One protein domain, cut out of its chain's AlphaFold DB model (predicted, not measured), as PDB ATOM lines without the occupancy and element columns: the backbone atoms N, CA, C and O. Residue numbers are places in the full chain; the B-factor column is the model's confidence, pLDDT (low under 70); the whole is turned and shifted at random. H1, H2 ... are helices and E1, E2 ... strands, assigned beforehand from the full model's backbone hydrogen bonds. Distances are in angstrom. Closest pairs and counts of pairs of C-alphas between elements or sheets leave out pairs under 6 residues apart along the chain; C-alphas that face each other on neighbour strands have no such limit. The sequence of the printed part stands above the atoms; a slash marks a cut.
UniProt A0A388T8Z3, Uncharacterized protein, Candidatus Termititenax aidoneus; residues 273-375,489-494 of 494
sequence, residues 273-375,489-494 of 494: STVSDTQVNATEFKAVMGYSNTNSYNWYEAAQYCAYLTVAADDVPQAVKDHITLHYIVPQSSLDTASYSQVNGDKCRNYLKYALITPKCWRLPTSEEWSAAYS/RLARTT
ATOM      1  N   SER A 273     129.018 127.520 149.542       80.19
ATOM      2  CA  SER A 273     128.002 126.571 149.147       80.19
ATOM      3  C   SER A 273     128.237 126.280 147.684       80.19
ATOM      4  O   SER A 273     128.570 127.158 146.889       80.19
ATOM      5  N   THR A 274     128.164 125.004 147.334       90.44
ATOM      6  CA  THR A 274     128.208 124.605 145.931       90.44
ATOM      7  C   THR A 274     126.777 124.366 145.497       90.44
ATOM      8  O   THR A 274     126.116 123.471 146.028       90.44
ATOM      9  N   VAL A 275     126.282 125.186 144.571       89.81
ATOM     10  CA  VAL A 275     124.991 124.951 143.920       89.81
ATOM     11  C   VAL A 275     125.218 123.978 142.770       89.81
ATOM     12  O   VAL A 275     126.074 124.214 141.923       89.81
ATOM     13  N   SER A 276     124.476 122.872 142.750       89.06
ATOM     14  CA  SER A 276     124.584 121.846 141.712       89.06
ATOM     15  C   SER A 276     124.231 122.417 140.339       89.06
ATOM     16  O   SER A 276     123.176 123.035 140.162       89.06
ATOM     17  N   ASP A 277     125.116 122.176 139.373       86.12
ATOM     18  CA  ASP A 277     125.002 122.517 137.951       86.12
ATOM     19  C   ASP A 277     124.038 121.594 137.186       86.12
ATOM     20  O   ASP A 277     123.572 121.939 136.094       86.12
ATOM     21  N   THR A 278     123.647 120.479 137.795       85.00
ATOM     22  CA  THR A 278     122.630 119.555 137.299       85.00
ATOM     23  C   THR A 278     121.317 119.709 138.059       85.00
ATOM     24  O   THR A 278     121.286 119.913 139.270       85.00
ATOM     25  N   GLN A 279     120.205 119.587 137.341       86.06
ATOM     26  CA  GLN A 279     118.895 119.468 137.973       86.06
ATOM     27  C   GLN A 279     118.686 118.047 138.476       86.06
ATOM     28  O   GLN A 279     119.052 117.088 137.798       86.06
ATOM     29  N   VAL A 280     118.017 117.936 139.618       87.94
ATOM     30  CA  VAL A 280     117.515 116.669 140.139       87.94
ATOM     31  C   VAL A 280     116.494 116.129 139.151       87.94
ATOM     32  O   VAL A 280     115.431 116.726 138.935       87.94
ATOM     33  N   ASN A 281     116.810 114.992 138.543       86.75
ATOM     34  CA  ASN A 281     115.885 114.344 137.629       86.75
ATOM     35  C   ASN A 281     114.834 113.525 138.404       86.75
ATOM     36  O   ASN A 281     115.009 113.170 139.572       86.75
ATOM     37  N   ALA A 282     113.715 113.205 137.751       83.25
ATOM     38  CA  ALA A 282     112.616 112.481 138.396       83.25
ATOM     39  C   ALA A 282     113.022 111.084 138.909       83.25
ATOM     40  O   ALA A 282     112.452 110.599 139.886       83.25
ATOM     41  N   THR A 283     114.009 110.443 138.275       86.56
ATOM     42  CA  THR A 283     114.513 109.123 138.680       86.56
ATOM     43  C   THR A 283     115.305 109.214 139.981       86.56
ATOM     44  O   THR A 283     115.062 108.420 140.887       86.56
ATOM     45  N   GLU A 284     116.195 110.200 140.106       90.38
ATOM     46  CA  GLU A 284     116.953 110.482 141.333       90.38
ATOM     47  C   GLU A 284     116.019 110.842 142.484       90.38
ATOM     48  O   GLU A 284     116.104 110.258 143.565       90.38
ATOM     49  N   PHE A 285     115.061 111.735 142.222       90.88
ATOM     50  CA  PHE A 285     114.061 112.116 143.211       90.88
ATOM     51  C   PHE A 285     113.295 110.895 143.733       90.88
ATOM     52  O   PHE A 285     113.190 110.686 144.943       90.88
ATOM     53  N   LYS A 286     112.815 110.043 142.816       89.25
ATOM     54  CA  LYS A 286     112.094 108.811 143.151       89.25
ATOM     55  C   LYS A 286     112.951 107.824 143.936       89.25
ATOM     56  O   LYS A 286     112.429 107.170 144.835       89.25
ATOM     57  N   ALA A 287     114.231 107.697 143.591       90.75
ATOM     58  CA  ALA A 287     115.147 106.783 144.263       90.75
ATOM     59  C   ALA A 287     115.354 107.160 145.737       90.75
ATOM     60  O   ALA A 287     115.385 106.274 146.585       90.75
ATOM     61  N   VAL A 288     115.439 108.458 146.045       92.31
ATOM     62  CA  VAL A 288     115.627 108.945 147.422       92.31
ATOM     63  C   VAL A 288     114.314 108.963 148.199       92.31
ATOM     64  O   VAL A 288     114.265 108.491 149.329       92.31
ATOM     65  N   MET A 289     113.244 109.502 147.612       89.25
ATOM     66  CA  MET A 289     111.977 109.684 148.329       89.25
ATOM     67  C   MET A 289     111.139 108.405 148.404       89.25
ATOM     68  O   MET A 289     110.210 108.336 149.203       89.25
ATOM     69  N   GLY A 290     111.412 107.403 147.561       88.25
ATOM     70  CA  GLY A 290     110.631 106.163 147.482       88.25
ATOM     71  C   GLY A 290     109.292 106.306 146.747       88.25
ATOM     72  O   GLY A 290     108.547 105.337 146.615       88.25
ATOM     73  N   TYR A 291     108.973 107.495 146.232       82.94
ATOM     74  CA  TYR A 291     107.809 107.749 145.388       82.94
ATOM     75  C   TYR A 291     108.116 108.807 144.334       82.94
ATOM     76  O   TYR A 291     109.032 109.611 144.467       82.94
ATOM     77  N   SER A 292     107.323 108.796 143.268       67.94
ATOM     78  CA  SER A 292     107.322 109.848 142.260       67.94
ATOM     79  C   SER A 292     105.905 110.376 142.173       67.94
ATOM     80  O   SER A 292     104.990 109.651 141.786       67.94
ATOM     81  N   ASN A 293     105.732 111.647 142.519       62.53
ATOM     82  CA  ASN A 293     104.670 112.427 141.909       62.53
ATOM     83  C   ASN A 293     105.014 112.528 140.413       62.53
ATOM     84  O   ASN A 293     106.181 112.617 140.026       62.53
ATOM     85  N   THR A 294     104.019 112.375 139.547       60.50
ATOM     86  CA  THR A 294     104.193 112.201 138.099       60.50
ATOM     87  C   THR A 294     104.543 113.516 137.412       60.50
ATOM     88  O   THR A 294     103.806 113.924 136.522       60.50
ATOM     89  N   ASN A 295     105.640 114.157 137.838       61.94
ATOM     90  CA  ASN A 295     106.324 115.315 137.254       61.94
ATOM     91  C   ASN A 295     106.367 116.578 138.116       61.94
ATOM     92  O   ASN A 295     106.883 117.564 137.606       61.94
ATOM     93  N   SER A 296     105.861 116.585 139.357       74.50
ATOM     94  CA  SER A 296     105.688 117.818 140.140       74.50
ATOM     95  C   SER A 296     105.918 117.635 141.628       74.50
ATOM     96  O   SER A 296     105.015 117.184 142.324       74.50
ATOM     97  N   TYR A 297     107.071 118.076 142.120       80.88
ATOM     98  CA  TYR A 297     107.317 118.237 143.553       80.88
ATOM     99  C   TYR A 297     106.838 119.608 144.045       80.88
ATOM    100  O   TYR A 297     106.844 120.573 143.282       80.88
ATOM    101  N   ASN A 298     106.403 119.676 145.307       84.81
ATOM    102  CA  ASN A 298     106.121 120.892 146.077       84.81
ATOM    103  C   ASN A 298     107.337 121.289 146.957       84.81
ATOM    104  O   ASN A 298     108.274 120.507 147.128       84.81
ATOM    105  N   TRP A 299     107.348 122.505 147.525       87.56
ATOM    106  CA  TRP A 299     108.488 123.028 148.311       87.56
ATOM    107  C   TRP A 299     108.885 122.133 149.491       87.56
ATOM    108  O   TRP A 299     110.070 121.946 149.763       87.56
ATOM    109  N   TYR A 300     107.905 121.527 150.158       88.38
ATOM    110  CA  TYR A 300     108.143 120.639 151.293       88.38
ATOM    111  C   TYR A 300     108.780 119.328 150.855       88.38
ATOM    112  O   TYR A 300     109.702 118.848 151.506       88.38
ATOM    113  N   GLU A 301     108.342 118.779 149.725       89.56
ATOM    114  CA  GLU A 301     108.948 117.589 149.132       89.56
ATOM    115  C   GLU A 301     110.399 117.849 148.724       89.56
ATOM    116  O   GLU A 301     111.266 117.021 148.985       89.56
ATOM    117  N   ALA A 302     110.690 119.027 148.168       91.94
ATOM    118  CA  ALA A 302     112.054 119.427 147.841       91.94
ATOM    119  C   ALA A 302     112.928 119.608 149.101       91.94
ATOM    120  O   ALA A 302     114.075 119.162 149.128       91.94
ATOM    121  N   ALA A 303     112.387 120.201 150.170       94.00
ATOM    122  CA  ALA A 303     113.084 120.333 151.450       94.00
ATOM    123  C   ALA A 303     113.350 118.968 152.114       94.00
ATOM    124  O   ALA A 303     114.448 118.732 152.618       94.00
ATOM    125  N   GLN A 304     112.382 118.048 152.083       94.69
ATOM    126  CA  GLN A 304     112.560 116.690 152.602       94.69
ATOM    127  C   GLN A 304     113.535 115.882 151.751       94.69
ATOM    128  O   GLN A 304     114.377 115.192 152.312       94.69
ATOM    129  N   TYR A 305     113.506 116.024 150.424       94.88
ATOM    130  CA  TYR A 305     114.501 115.419 149.536       94.88
ATOM    131  C   TYR A 305     115.926 115.824 149.924       94.88
ATOM    132  O   TYR A 305     116.803 114.970 150.038       94.88
ATOM    133  N   CYS A 306     116.142 117.104 150.238       96.75
ATOM    134  CA  CYS A 306     117.420 117.572 150.771       96.75
ATOM    135  C   CYS A 306     117.780 116.895 152.105       96.75
ATOM    136  O   CYS A 306     118.921 116.480 152.293       96.75
ATOM    137  N   ALA A 307     116.819 116.763 153.025       97.06
ATOM    138  CA  ALA A 307     117.035 116.106 154.314       97.06
ATOM    139  C   ALA A 307     117.414 114.629 154.160       97.06
ATOM    140  O   ALA A 307     118.392 114.187 154.761       97.06
ATOM    141  N   TYR A 308     116.708 113.888 153.304       96.81
ATOM    142  CA  TYR A 308     117.025 112.494 153.004       96.81
ATOM    143  C   TYR A 308     118.394 112.343 152.333       96.81
ATOM    144  O   TYR A 308     119.165 111.476 152.737       96.81
ATOM    145  N   LEU A 309     118.748 113.217 151.382       96.75
ATOM    146  CA  LEU A 309     120.090 113.226 150.791       96.75
ATOM    147  C   LEU A 309     121.183 113.479 151.833       96.75
ATOM    148  O   LEU A 309     122.228 112.835 151.792       96.75
ATOM    149  N   THR A 310     120.958 114.390 152.780       97.25
ATOM    150  CA  THR A 310     121.905 114.650 153.874       97.25
ATOM    151  C   THR A 310     122.071 113.441 154.786       97.25
ATOM    152  O   THR A 310     123.192 113.103 155.153       97.25
ATOM    153  N   VAL A 311     120.976 112.763 155.133       97.50
ATOM    154  CA  VAL A 311     121.029 111.548 155.960       97.50
ATOM    155  C   VAL A 311     121.739 110.404 155.222       97.50
ATOM    156  O   VAL A 311     122.503 109.662 155.838       97.50
ATOM    157  N   ALA A 312     121.544 110.289 153.907       96.75
ATOM    158  CA  ALA A 312     122.165 109.257 153.076       96.75
ATOM    159  C   ALA A 312     123.643 109.527 152.732       96.75
ATOM    160  O   ALA A 312     124.352 108.600 152.357       96.75
ATOM    161  N   ALA A 313     124.123 110.767 152.845       96.50
ATOM    162  CA  ALA A 313     125.480 111.132 152.446       96.50
ATOM    163  C   ALA A 313     126.547 110.575 153.408       96.50
ATOM    164  O   ALA A 313     126.475 110.776 154.620       96.50
ATOM    165  N   ASP A 314     127.570 109.897 152.885       97.19
ATOM    166  CA  ASP A 314     128.608 109.231 153.693       97.19
ATOM    167  C   ASP A 314     129.532 110.197 154.454       97.19
ATOM    168  O   ASP A 314     130.107 109.843 155.479       97.19
ATOM    169  N   ASP A 315     129.649 111.437 153.986       94.94
ATOM    170  CA  ASP A 315     130.502 112.497 154.533       94.94
ATOM    171  C   ASP A 315     129.786 113.413 155.548       94.94
ATOM    172  O   ASP A 315     130.358 114.410 155.994       94.94
ATOM    173  N   VAL A 316     128.552 113.082 155.947       94.69
ATOM    174  CA  VAL A 316     127.824 113.764 157.029       94.69
ATOM    175  C   VAL A 316     128.024 112.997 158.348       94.69
ATOM    176  O   VAL A 316     127.752 111.796 158.395       94.69
ATOM    177  N   PRO A 317     128.467 113.646 159.446       96.12
ATOM    178  CA  PRO A 317     128.655 112.972 160.732       96.12
ATOM    179  C   PRO A 317     127.380 112.286 161.243       96.12
ATOM    180  O   PRO A 317     126.294 112.860 161.158       96.12
ATOM    181  N   GLN A 318     127.509 111.104 161.860       96.69
ATOM    182  CA  GLN A 318     126.352 110.319 162.322       96.69
ATOM    183  C   GLN A 318     125.434 111.104 163.272       96.69
ATOM    184  O   GLN A 318     124.223 111.082 163.097       96.69
ATOM    185  N   ALA A 319     125.993 111.893 164.193       93.88
ATOM    186  CA  ALA A 319     125.200 112.723 165.104       93.88
ATOM    187  C   ALA A 319     124.298 113.739 164.371       93.88
ATOM    188  O   ALA A 319     123.187 114.021 164.813       93.88
ATOM    189  N   VAL A 320     124.752 114.272 163.231       94.88
ATOM    190  CA  VAL A 320     123.954 115.178 162.387       94.88
ATOM    191  C   VAL A 320     122.833 114.402 161.696       94.88
ATOM    192  O   VAL A 320     121.694 114.871 161.661       94.88
ATOM    193  N   LYS A 321     123.124 113.194 161.195       97.56
ATOM    194  CA  LYS A 321     122.122 112.300 160.593       97.56
ATOM    195  C   LYS A 321     121.031 111.926 161.594       97.56
ATOM    196  O   LYS A 321     119.848 112.019 161.264       97.56
ATOM    197  N   ASP A 322     121.421 111.563 162.813       95.31
ATOM    198  CA  ASP A 322     120.505 111.197 163.894       95.31
ATOM    199  C   ASP A 322     119.610 112.385 164.270       95.31
ATOM    200  O   ASP A 322     118.389 112.244 164.349       95.31
ATOM    201  N   HIS A 323     120.196 113.582 164.404       96.00
ATOM    202  CA  HIS A 323     119.460 114.815 164.699       96.00
ATOM    203  C   HIS A 323     118.430 115.151 163.613       96.00
ATOM    204  O   HIS A 323     117.268 115.432 163.917       96.00
ATOM    205  N   ILE A 324     118.822 115.076 162.337       97.19
ATOM    206  CA  ILE A 324     117.912 115.325 161.209       97.19
ATOM    207  C   ILE A 324     116.785 114.290 161.179       97.19
ATOM    208  O   ILE A 324     115.617 114.659 161.033       97.19
ATOM    209  N   THR A 325     117.122 113.013 161.363       96.56
ATOM    210  CA  THR A 325     116.157 111.905 161.363       96.56
ATOM    211  C   THR A 325     115.122 112.069 162.470       96.56
ATOM    212  O   THR A 325     113.927 111.918 162.223       96.56
ATOM    213  N   LEU A 326     115.559 112.436 163.676       95.69
ATOM    214  CA  LEU A 326     114.682 112.584 164.834       95.69
ATOM    215  C   LEU A 326     113.763 113.810 164.725       95.69
ATOM    216  O   LEU A 326     112.574 113.733 165.047       95.69
ATOM    217  N   HIS A 327     114.294 114.949 164.275       95.25
ATOM    218  CA  HIS A 327     113.594 116.229 164.401       95.25
ATOM    219  C   HIS A 327     112.958 116.740 163.111       95.25
ATOM    220  O   HIS A 327     111.928 117.416 163.175       95.25
ATOM    221  N   TYR A 328     113.525 116.426 161.947       96.31
ATOM    222  CA  TYR A 328     113.186 117.117 160.702       96.31
ATOM    223  C   TYR A 328     112.579 116.228 159.625       96.31
ATOM    224  O   TYR A 328     111.836 116.734 158.779       96.31
ATOM    225  N   ILE A 329     112.838 114.921 159.667       95.75
ATOM    226  CA  ILE A 329     112.206 113.986 158.741       95.75
ATOM    227  C   ILE A 329     110.711 113.866 159.056       95.75
ATOM    228  O   ILE A 329     110.269 113.765 160.210       95.75
ATOM    229  N   VAL A 330     109.920 113.931 157.989       91.69
ATOM    230  CA  VAL A 330     108.468 113.789 158.006       91.69
ATOM    231  C   VAL A 330     108.104 112.440 157.375       91.69
ATOM    232  O   VAL A 330     108.702 112.067 156.360       91.69
ATOM    233  N   PRO A 331     107.120 111.701 157.930       88.62
ATOM    234  CA  PRO A 331     106.610 110.495 157.292       88.62
ATOM    235  C   PRO A 331     106.153 110.784 155.863       88.62
ATOM    236  O   PRO A 331     105.427 111.745 155.614       88.62
ATOM    237  N   GLN A 332     106.540 109.921 154.929       82.88
ATOM    238  CA  GLN A 332     106.248 110.081 153.504       82.88
ATOM    239  C   GLN A 332     104.748 110.265 153.217       82.88
ATOM    240  O   GLN A 332     104.365 111.120 152.425       82.88
ATOM    241  N   SER A 333     103.886 109.528 153.925       82.88
ATOM    242  CA  SER A 333     102.422 109.646 153.831       82.88
ATOM    243  C   SER A 333     101.888 111.036 154.183       82.88
ATOM    244  O   SER A 333     100.755 111.363 153.854       82.88
ATOM    245  N   SER A 334     102.679 111.851 154.878       84.12
ATOM    246  CA  SER A 334     102.311 113.202 155.297       84.12
ATOM    247  C   SER A 334     102.876 114.303 154.394       84.12
ATOM    248  O   SER A 334     102.692 115.484 154.697       84.12
ATOM    249  N   LEU A 335     103.567 113.924 153.313       77.31
ATOM    250  CA  LEU A 335     104.013 114.825 152.245       77.31
ATOM    251  C   LEU A 335     103.026 114.880 151.073       77.31
ATOM    252  O   LEU A 335     103.168 115.741 150.204       77.31
ATOM    253  N   ASP A 336     102.003 114.019 151.080       70.56
ATOM    254  CA  ASP A 336     100.909 114.094 150.120       70.56
ATOM    255  C   ASP A 336     100.092 115.383 150.332       70.56
ATOM    256  O   ASP A 336      99.594 115.706 151.416       70.56
ATOM    257  N   THR A 337      99.984 116.142 149.249       62.97
ATOM    258  CA  THR A 337      99.479 117.518 149.156       62.97
ATOM    259  C   THR A 337      98.070 117.753 149.696       62.97
ATOM    260  O   THR A 337      97.727 118.890 150.018       62.97
ATOM    261  N   ALA A 338      97.251 116.710 149.834       66.62
ATOM    262  CA  ALA A 338      95.885 116.845 150.330       66.62
ATOM    263  C   ALA A 338      95.796 117.055 151.854       66.62
ATOM    264  O   ALA A 338      94.746 117.452 152.355       66.62
ATOM    265  N   SER A 339      96.860 116.773 152.617       61.53
ATOM    266  CA  SER A 339      96.820 116.742 154.091       61.53
ATOM    267  C   SER A 339      98.065 117.350 154.731       61.53
ATOM    268  O   SER A 339      98.625 116.826 155.694       61.53
ATOM    269  N   TYR A 340      98.511 118.482 154.192       69.69
ATOM    270  CA  TYR A 340      99.646 119.199 154.749       69.69
ATOM    271  C   TYR A 340      99.332 119.744 156.156       69.69
ATOM    272  O   TYR A 340      98.413 120.546 156.339       69.69
ATOM    273  N   SER A 341     100.120 119.324 157.151       85.62
ATOM    274  CA  SER A 341     100.040 119.835 158.521       85.62
ATOM    275  C   SER A 341     101.059 120.954 158.745       85.62
ATOM    276  O   SER A 341     102.185 120.910 158.243       85.62
ATOM    277  N   GLN A 342     100.690 121.950 159.552       85.69
ATOM    278  CA  GLN A 342     101.594 123.039 159.931       85.69
ATOM    279  C   GLN A 342     102.890 122.515 160.572       85.69
ATOM    280  O   GLN A 342     103.972 122.996 160.245       85.69
ATOM    281  N   VAL A 343     102.777 121.461 161.389       88.94
ATOM    282  CA  VAL A 343     103.899 120.789 162.060       88.94
ATOM    283  C   VAL A 343     104.928 120.260 161.055       88.94
ATOM    284  O   VAL A 343     106.128 120.467 161.229       88.94
ATOM    285  N   ASN A 344     104.485 119.622 159.968       88.56
ATOM    286  CA  ASN A 344     105.395 119.114 158.933       88.56
ATOM    287  C   ASN A 344     106.088 120.251 158.179       88.56
ATOM    288  O   ASN A 344     107.260 120.152 157.813       88.56
ATOM    289  N   GLY A 345     105.375 121.359 158.010       87.44
ATOM    290  CA  GLY A 345     105.930 122.609 157.524       87.44
ATOM    291  C   GLY A 345     107.075 123.160 158.326       87.44
ATOM    292  O   GLY A 345     108.118 123.514 157.774       87.44
ATOM    293  N   ASP A 346     106.860 123.241 159.634       88.06
ATOM    294  CA  ASP A 346     107.860 123.733 160.571       88.06
ATOM    295  C   ASP A 346     109.089 122.830 160.565       88.06
ATOM    296  O   ASP A 346     110.208 123.338 160.520       88.06
ATOM    297  N   LYS A 347     108.911 121.506 160.479       93.81
ATOM    298  CA  LYS A 347     110.029 120.569 160.301       93.81
ATOM    299  C   LYS A 347     110.846 120.860 159.038       93.81
ATOM    300  O   LYS A 347     112.068 120.956 159.125       93.81
ATOM    301  N   CYS A 348     110.196 121.074 157.892       92.75
ATOM    302  CA  CYS A 348     110.882 121.408 156.637       92.75
ATOM    303  C   CYS A 348     111.615 122.758 156.706       92.75
ATOM    304  O   CYS A 348     112.756 122.872 156.262       92.75
ATOM    305  N   ARG A 349     110.991 123.789 157.292       88.44
ATOM    306  CA  ARG A 349     111.625 125.105 157.481       88.44
ATOM    307  C   ARG A 349     112.823 125.033 158.421       88.44
ATOM    308  O   ARG A 349     113.874 125.597 158.125       88.44
ATOM    309  N   ASN A 350     112.671 124.338 159.543       90.81
ATOM    310  CA  ASN A 350     113.726 124.203 160.540       90.81
ATOM    311  C   ASN A 350     114.897 123.378 160.007       90.81
ATOM    312  O   ASN A 350     116.042 123.728 160.281       90.81
ATOM    313  N   TYR A 351     114.628 122.366 159.175       96.12
ATOM    314  CA  TYR A 351     115.668 121.655 158.443       96.12
ATOM    315  C   TYR A 351     116.530 122.598 157.602       96.12
ATOM    316  O   TYR A 351     117.748 122.581 157.724       96.12
ATOM    317  N   LEU A 352     115.915 123.435 156.762       94.12
ATOM    318  CA  LEU A 352     116.662 124.310 155.857       94.12
ATOM    319  C   LEU A 352     117.517 125.332 156.618       94.12
ATOM    320  O   LEU A 352     118.670 125.553 156.253       94.12
ATOM    321  N   LYS A 353     116.999 125.878 157.727       89.94
ATOM    322  CA  LYS A 353     117.772 126.736 158.641       89.94
ATOM    323  C   LYS A 353     118.956 125.991 159.255       89.94
ATOM    324  O   LYS A 353     120.065 126.513 159.293       89.94
ATOM    325  N   TYR A 354     118.728 124.760 159.706       92.19
ATOM    326  CA  TYR A 354     119.775 123.918 160.272       92.19
ATOM    327  C   TYR A 354     120.848 123.565 159.229       92.19
ATOM    328  O   TYR A 354     122.040 123.688 159.500       92.19
ATOM    329  N   ALA A 355     120.445 123.201 158.011       93.88
ATOM    330  CA  ALA A 355     121.338 122.866 156.904       93.88
ATOM    331  C   ALA A 355     122.164 124.069 156.418       93.88
ATOM    332  O   ALA A 355     123.295 123.892 155.965       93.88
ATOM    333  N   LEU A 356     121.641 125.294 156.545       90.12
ATOM    334  CA  LEU A 356     122.374 126.523 156.226       90.12
ATOM    335  C   LEU A 356     123.604 126.709 157.127       90.12
ATOM    336  O   LEU A 356     124.650 127.164 156.669       90.12
ATOM    337  N   ILE A 357     123.495 126.310 158.397       90.19
ATOM    338  CA  ILE A 357     124.570 126.455 159.387       90.19
ATOM    339  C   ILE A 357     125.342 125.157 159.664       90.19
ATOM    340  O   ILE A 357     126.267 125.160 160.480       90.19
ATOM    341  N   THR A 358     125.003 124.057 158.996       90.00
ATOM    342  CA  THR A 358     125.636 122.755 159.231       90.00
ATOM    343  C   THR A 358     126.413 122.326 157.986       90.00
ATOM    344  O   THR A 358     125.808 122.180 156.921       90.00
ATOM    345  N   PRO A 359     127.742 122.135 158.082       93.44
ATOM    346  CA  PRO A 359     128.559 121.686 156.957       93.44
ATOM    347  C   PRO A 359     128.067 120.362 156.364       93.44
ATOM    348  O   PRO A 359     127.522 119.515 157.071       93.44
ATOM    349  N   LYS A 360     128.308 120.174 155.065       95.00
ATOM    350  CA  LYS A 360     127.988 118.986 154.249       95.00
ATOM    351  C   LYS A 360     126.504 118.685 154.020       95.00
ATOM    352  O   LYS A 360     126.205 117.812 153.198       95.00
ATOM    353  N   CYS A 361     125.591 119.422 154.651       96.31
ATOM    354  CA  CYS A 361     124.153 119.275 154.439       96.31
ATOM    355  C   CYS A 361     123.715 119.772 153.053       96.31
ATOM    356  O   CYS A 361     124.137 120.832 152.581       96.31
ATOM    357  N   TRP A 362     122.820 119.013 152.426       97.19
ATOM    358  CA  TRP A 362     122.073 119.410 151.236       97.19
ATOM    359  C   TRP A 362     120.905 120.315 151.615       97.19
ATOM    360  O   TRP A 362     120.240 120.103 152.626       97.19
ATOM    361  N   ARG A 363     120.599 121.311 150.794       95.94
ATOM    362  CA  ARG A 363     119.449 122.201 150.987       95.94
ATOM    363  C   ARG A 363     119.043 122.852 149.676       95.94
ATOM    364  O   ARG A 363     119.729 122.733 148.664       95.94
ATOM    365  N   LEU A 364     117.940 123.583 149.712       94.50
ATOM    366  CA  LEU A 364     117.626 124.523 148.647       94.50
ATOM    367  C   LEU A 364     118.652 125.679 148.666       94.50
ATOM    368  O   LEU A 364     119.104 126.076 149.747       94.50
ATOM    369  N   PRO A 365     119.060 126.202 147.501       91.06
ATOM    370  CA  PRO A 365     119.907 127.389 147.423       91.06
ATOM    371  C   PRO A 365     119.177 128.629 147.960       91.06
ATOM    372  O   PRO A 365     117.950 128.740 147.862       91.06
ATOM    373  N   THR A 366     119.928 129.578 148.522       88.81
ATOM    374  CA  THR A 366     119.403 130.934 148.756       88.81
ATOM    375  C   THR A 366     119.236 131.658 147.419       88.81
ATOM    376  O   THR A 366     119.788 131.245 146.392       88.81
ATOM    377  N   SER A 367     118.473 132.750 147.402       81.62
ATOM    378  CA  SER A 367     118.339 133.576 146.191       81.62
ATOM    379  C   SER A 367     119.678 134.184 145.757       81.62
ATOM    380  O   SER A 367     119.963 134.275 144.560       81.62
ATOM    381  N   GLU A 368     120.528 134.540 146.721       80.50
ATOM    382  CA  GLU A 368     121.880 135.058 146.499       80.50
ATOM    383  C   GLU A 368     122.804 133.998 145.896       80.50
ATOM    384  O   GLU A 368     123.480 134.278 144.912       80.50
ATOM    385  N   GLU A 369     122.792 132.768 146.416       85.25
ATOM    386  CA  GLU A 369     123.594 131.657 145.885       85.25
ATOM    387  C   GLU A 369     123.157 131.255 144.484       85.25
ATOM    388  O   GLU A 369     123.992 131.014 143.613       85.25
ATOM    389  N   TRP A 370     121.844 131.215 144.250       84.56
ATOM    390  CA  TRP A 370     121.294 130.968 142.925       84.56
ATOM    391  C   TRP A 370     121.732 132.044 141.937       84.56
ATOM    392  O   TRP A 370     122.246 131.740 140.860       84.56
ATOM    393  N   SER A 371     121.575 133.312 142.317       80.19
ATOM    394  CA  SER A 371     121.974 134.443 141.483       80.19
ATOM    395  C   SER A 371     123.480 134.438 141.250       80.19
ATOM    396  O   SER A 371     123.917 134.611 140.122       80.19
ATOM    397  N   ALA A 372     124.301 134.167 142.261       81.44
ATOM    398  CA  ALA A 372     125.747 134.072 142.096       81.44
ATOM    399  C   ALA A 372     126.143 132.940 141.132       81.44
ATOM    400  O   ALA A 372     127.015 133.136 140.287       81.44
ATOM    401  N   ALA A 373     125.476 131.785 141.211       82.88
ATOM    402  CA  ALA A 373     125.750 130.641 140.346       82.88
ATOM    403  C   ALA A 373     125.263 130.835 138.897       82.88
ATOM    404  O   ALA A 373     125.891 130.321 137.970       82.88
ATOM    405  N   TYR A 374     124.159 131.566 138.681       79.31
ATOM    406  CA  TYR A 374     123.456 131.579 137.389       79.31
ATOM    407  C   TYR A 374     123.209 132.959 136.764       79.31
ATOM    408  O   TYR A 374     122.813 133.019 135.601       79.31
ATOM    409  N   SER A 375     123.478 134.074 137.452       69.06
ATOM    410  CA  SER A 375     123.268 135.431 136.902       69.06
ATOM    411  C   SER A 375     124.150 135.744 135.692       69.06
ATOM    412  O   SER A 375     123.736 136.498 134.815       69.06
ATOM    413  N   ARG A 489     117.317 122.376 141.738       90.31
ATOM    414  CA  ARG A 489     118.763 122.348 141.991       90.31
ATOM    415  C   ARG A 489     118.999 122.494 143.477       90.31
ATOM    416  O   ARG A 489     118.239 123.166 144.173       90.31
ATOM    417  N   LEU A 490     120.059 121.860 143.945       93.69
ATOM    418  CA  LEU A 490     120.400 121.826 145.355       93.69
ATOM    419  C   LEU A 490     121.669 122.617 145.619       93.69
ATOM    420  O   LEU A 490     122.574 122.638 144.789       93.69
ATOM    421  N   ALA A 491     121.747 123.219 146.794       93.69
ATOM    422  CA  ALA A 491     122.982 123.720 147.366       93.69
ATOM    423  C   ALA A 491     123.521 122.726 148.392       93.69
ATOM    424  O   ALA A 491     122.763 122.038 149.085       93.69
ATOM    425  N   ARG A 492     124.843 122.689 148.515       95.31
ATOM    426  CA  ARG A 492     125.541 121.917 149.534       95.31
ATOM    427  C   ARG A 492     126.460 122.822 150.335       95.31
ATOM    428  O   ARG A 492     127.342 123.449 149.752       95.31
ATOM    429  N   THR A 493     126.257 122.887 151.649       91.94
ATOM    430  CA  THR A 493     127.108 123.666 152.563       91.94
ATOM    431  C   THR A 493     128.496 123.012 152.630       91.94
ATOM    432  O   THR A 493     128.579 121.805 152.860       91.94
ATOM    433  N   THR A 494     129.583 123.749 152.377       87.56
ATOM    434  CA  THR A 494     130.948 123.180 152.314       87.56
ATOM    435  C   THR A 494     131.553 122.893 153.671       87.56
ATOM    436  O   THR A 494     131.283 123.665 154.616       87.56
TER     437      THR A 494
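This is residues 273 to 375 and 489 to 494 of the 494 residues of an uncharacterized protein of Candidatus Termititenax aidoneus (UniProt A0A388T8Z3). Helix H2 runs through the middle of this domain, with H1, H3 and H4 packed round it. At one end a small ladder of two antiparallel strands, E1 and E2, sits next to residues 355 to 357 of H4, and H5 packs on E1, away from the other helices. The printed part has 109 residues, with five named helices and two named strands in the order E1, H1, H2, H3, H4, H5, E2, and its class is mostly helix. It is compact, with a radius of gyration of the C-alphas of 13.4 A, and rounded, with spans of 36 by 33 by 25 A.

Look first at E1, residues 273 to 275, and E2, residues 491 to 493: they are antiparallel neighbours at 163 degrees, with N 274 and O 492 3.0 A apart and N 492 and O 274 2.9 A apart, both within hydrogen-bond range. Residues 362 to 363 also pair with 491 to 492 of E2, antiparallel. Next find H5, residues 367 to 375: the closest C-alphas of E1 and H5, those of Val 275 and Ala 373, are 6.8 A apart. From E2 go to H4, residues 342 to 357, where the closest C-alphas, Thr 493 and Leu 356, are 6.6 A apart. With residues 345 to 352 alone, H4 touches the hub, H2, residues 299 to 312; the closest C-alphas are Cys 348 and Ala 303, 5.7 A apart, at a steep tilt of 53 degrees, the same way. H2 and H3, residues 318 to 327, form a helical hairpin and touch, with C-alphas 311 and 321 closest at 4.8 A, at a shallow tilt of 31 degrees, opposite ways. H1, residues 282 to 289, touches residues 305 to 309 of H2 at a steep tilt of 67 degrees; the closest C-alphas are Met 289 and Tyr 305, 6.4 A apart. H3 and H4 are close but not clearly touching, while H5 touches no helix. In H1, H2, H3 and H5 every O i to N i+4 pair is within hydrogen-bond range; in H4 11 of 12 are.

Find C-alpha 273 at (128.002, 126.571, 149.147), where E1 begins. H2 runs 20.0 A from C-alpha 299 at (108.488, 123.028, 148.311) to C-alpha 312, and H3 runs 14.2 A. H4 is the longest helix, 23.2 A, from Gln 342 to Ile 357; H1 is 10.3 A and H5 10.7 A. The short strands E1 and E2 are 6.2 A and 6.6 A, and E2 ends at C-alpha 493, (127.108, 123.666, 152.563).

The two C-alphas farthest apart, those of Ser 333 and Ser 375, are 37.2 A apart. Residues 376 to 488 are not printed, and C-alphas 375 and 489 are 14.7 A apart across the cut. Of the links that are printed whole, H3 to H4 is long and H2 to H3 is tight. The mean pLDDT of the printed part is 88.1; look for values under 70 at residues 292 to 295, 337 to 340 and 375.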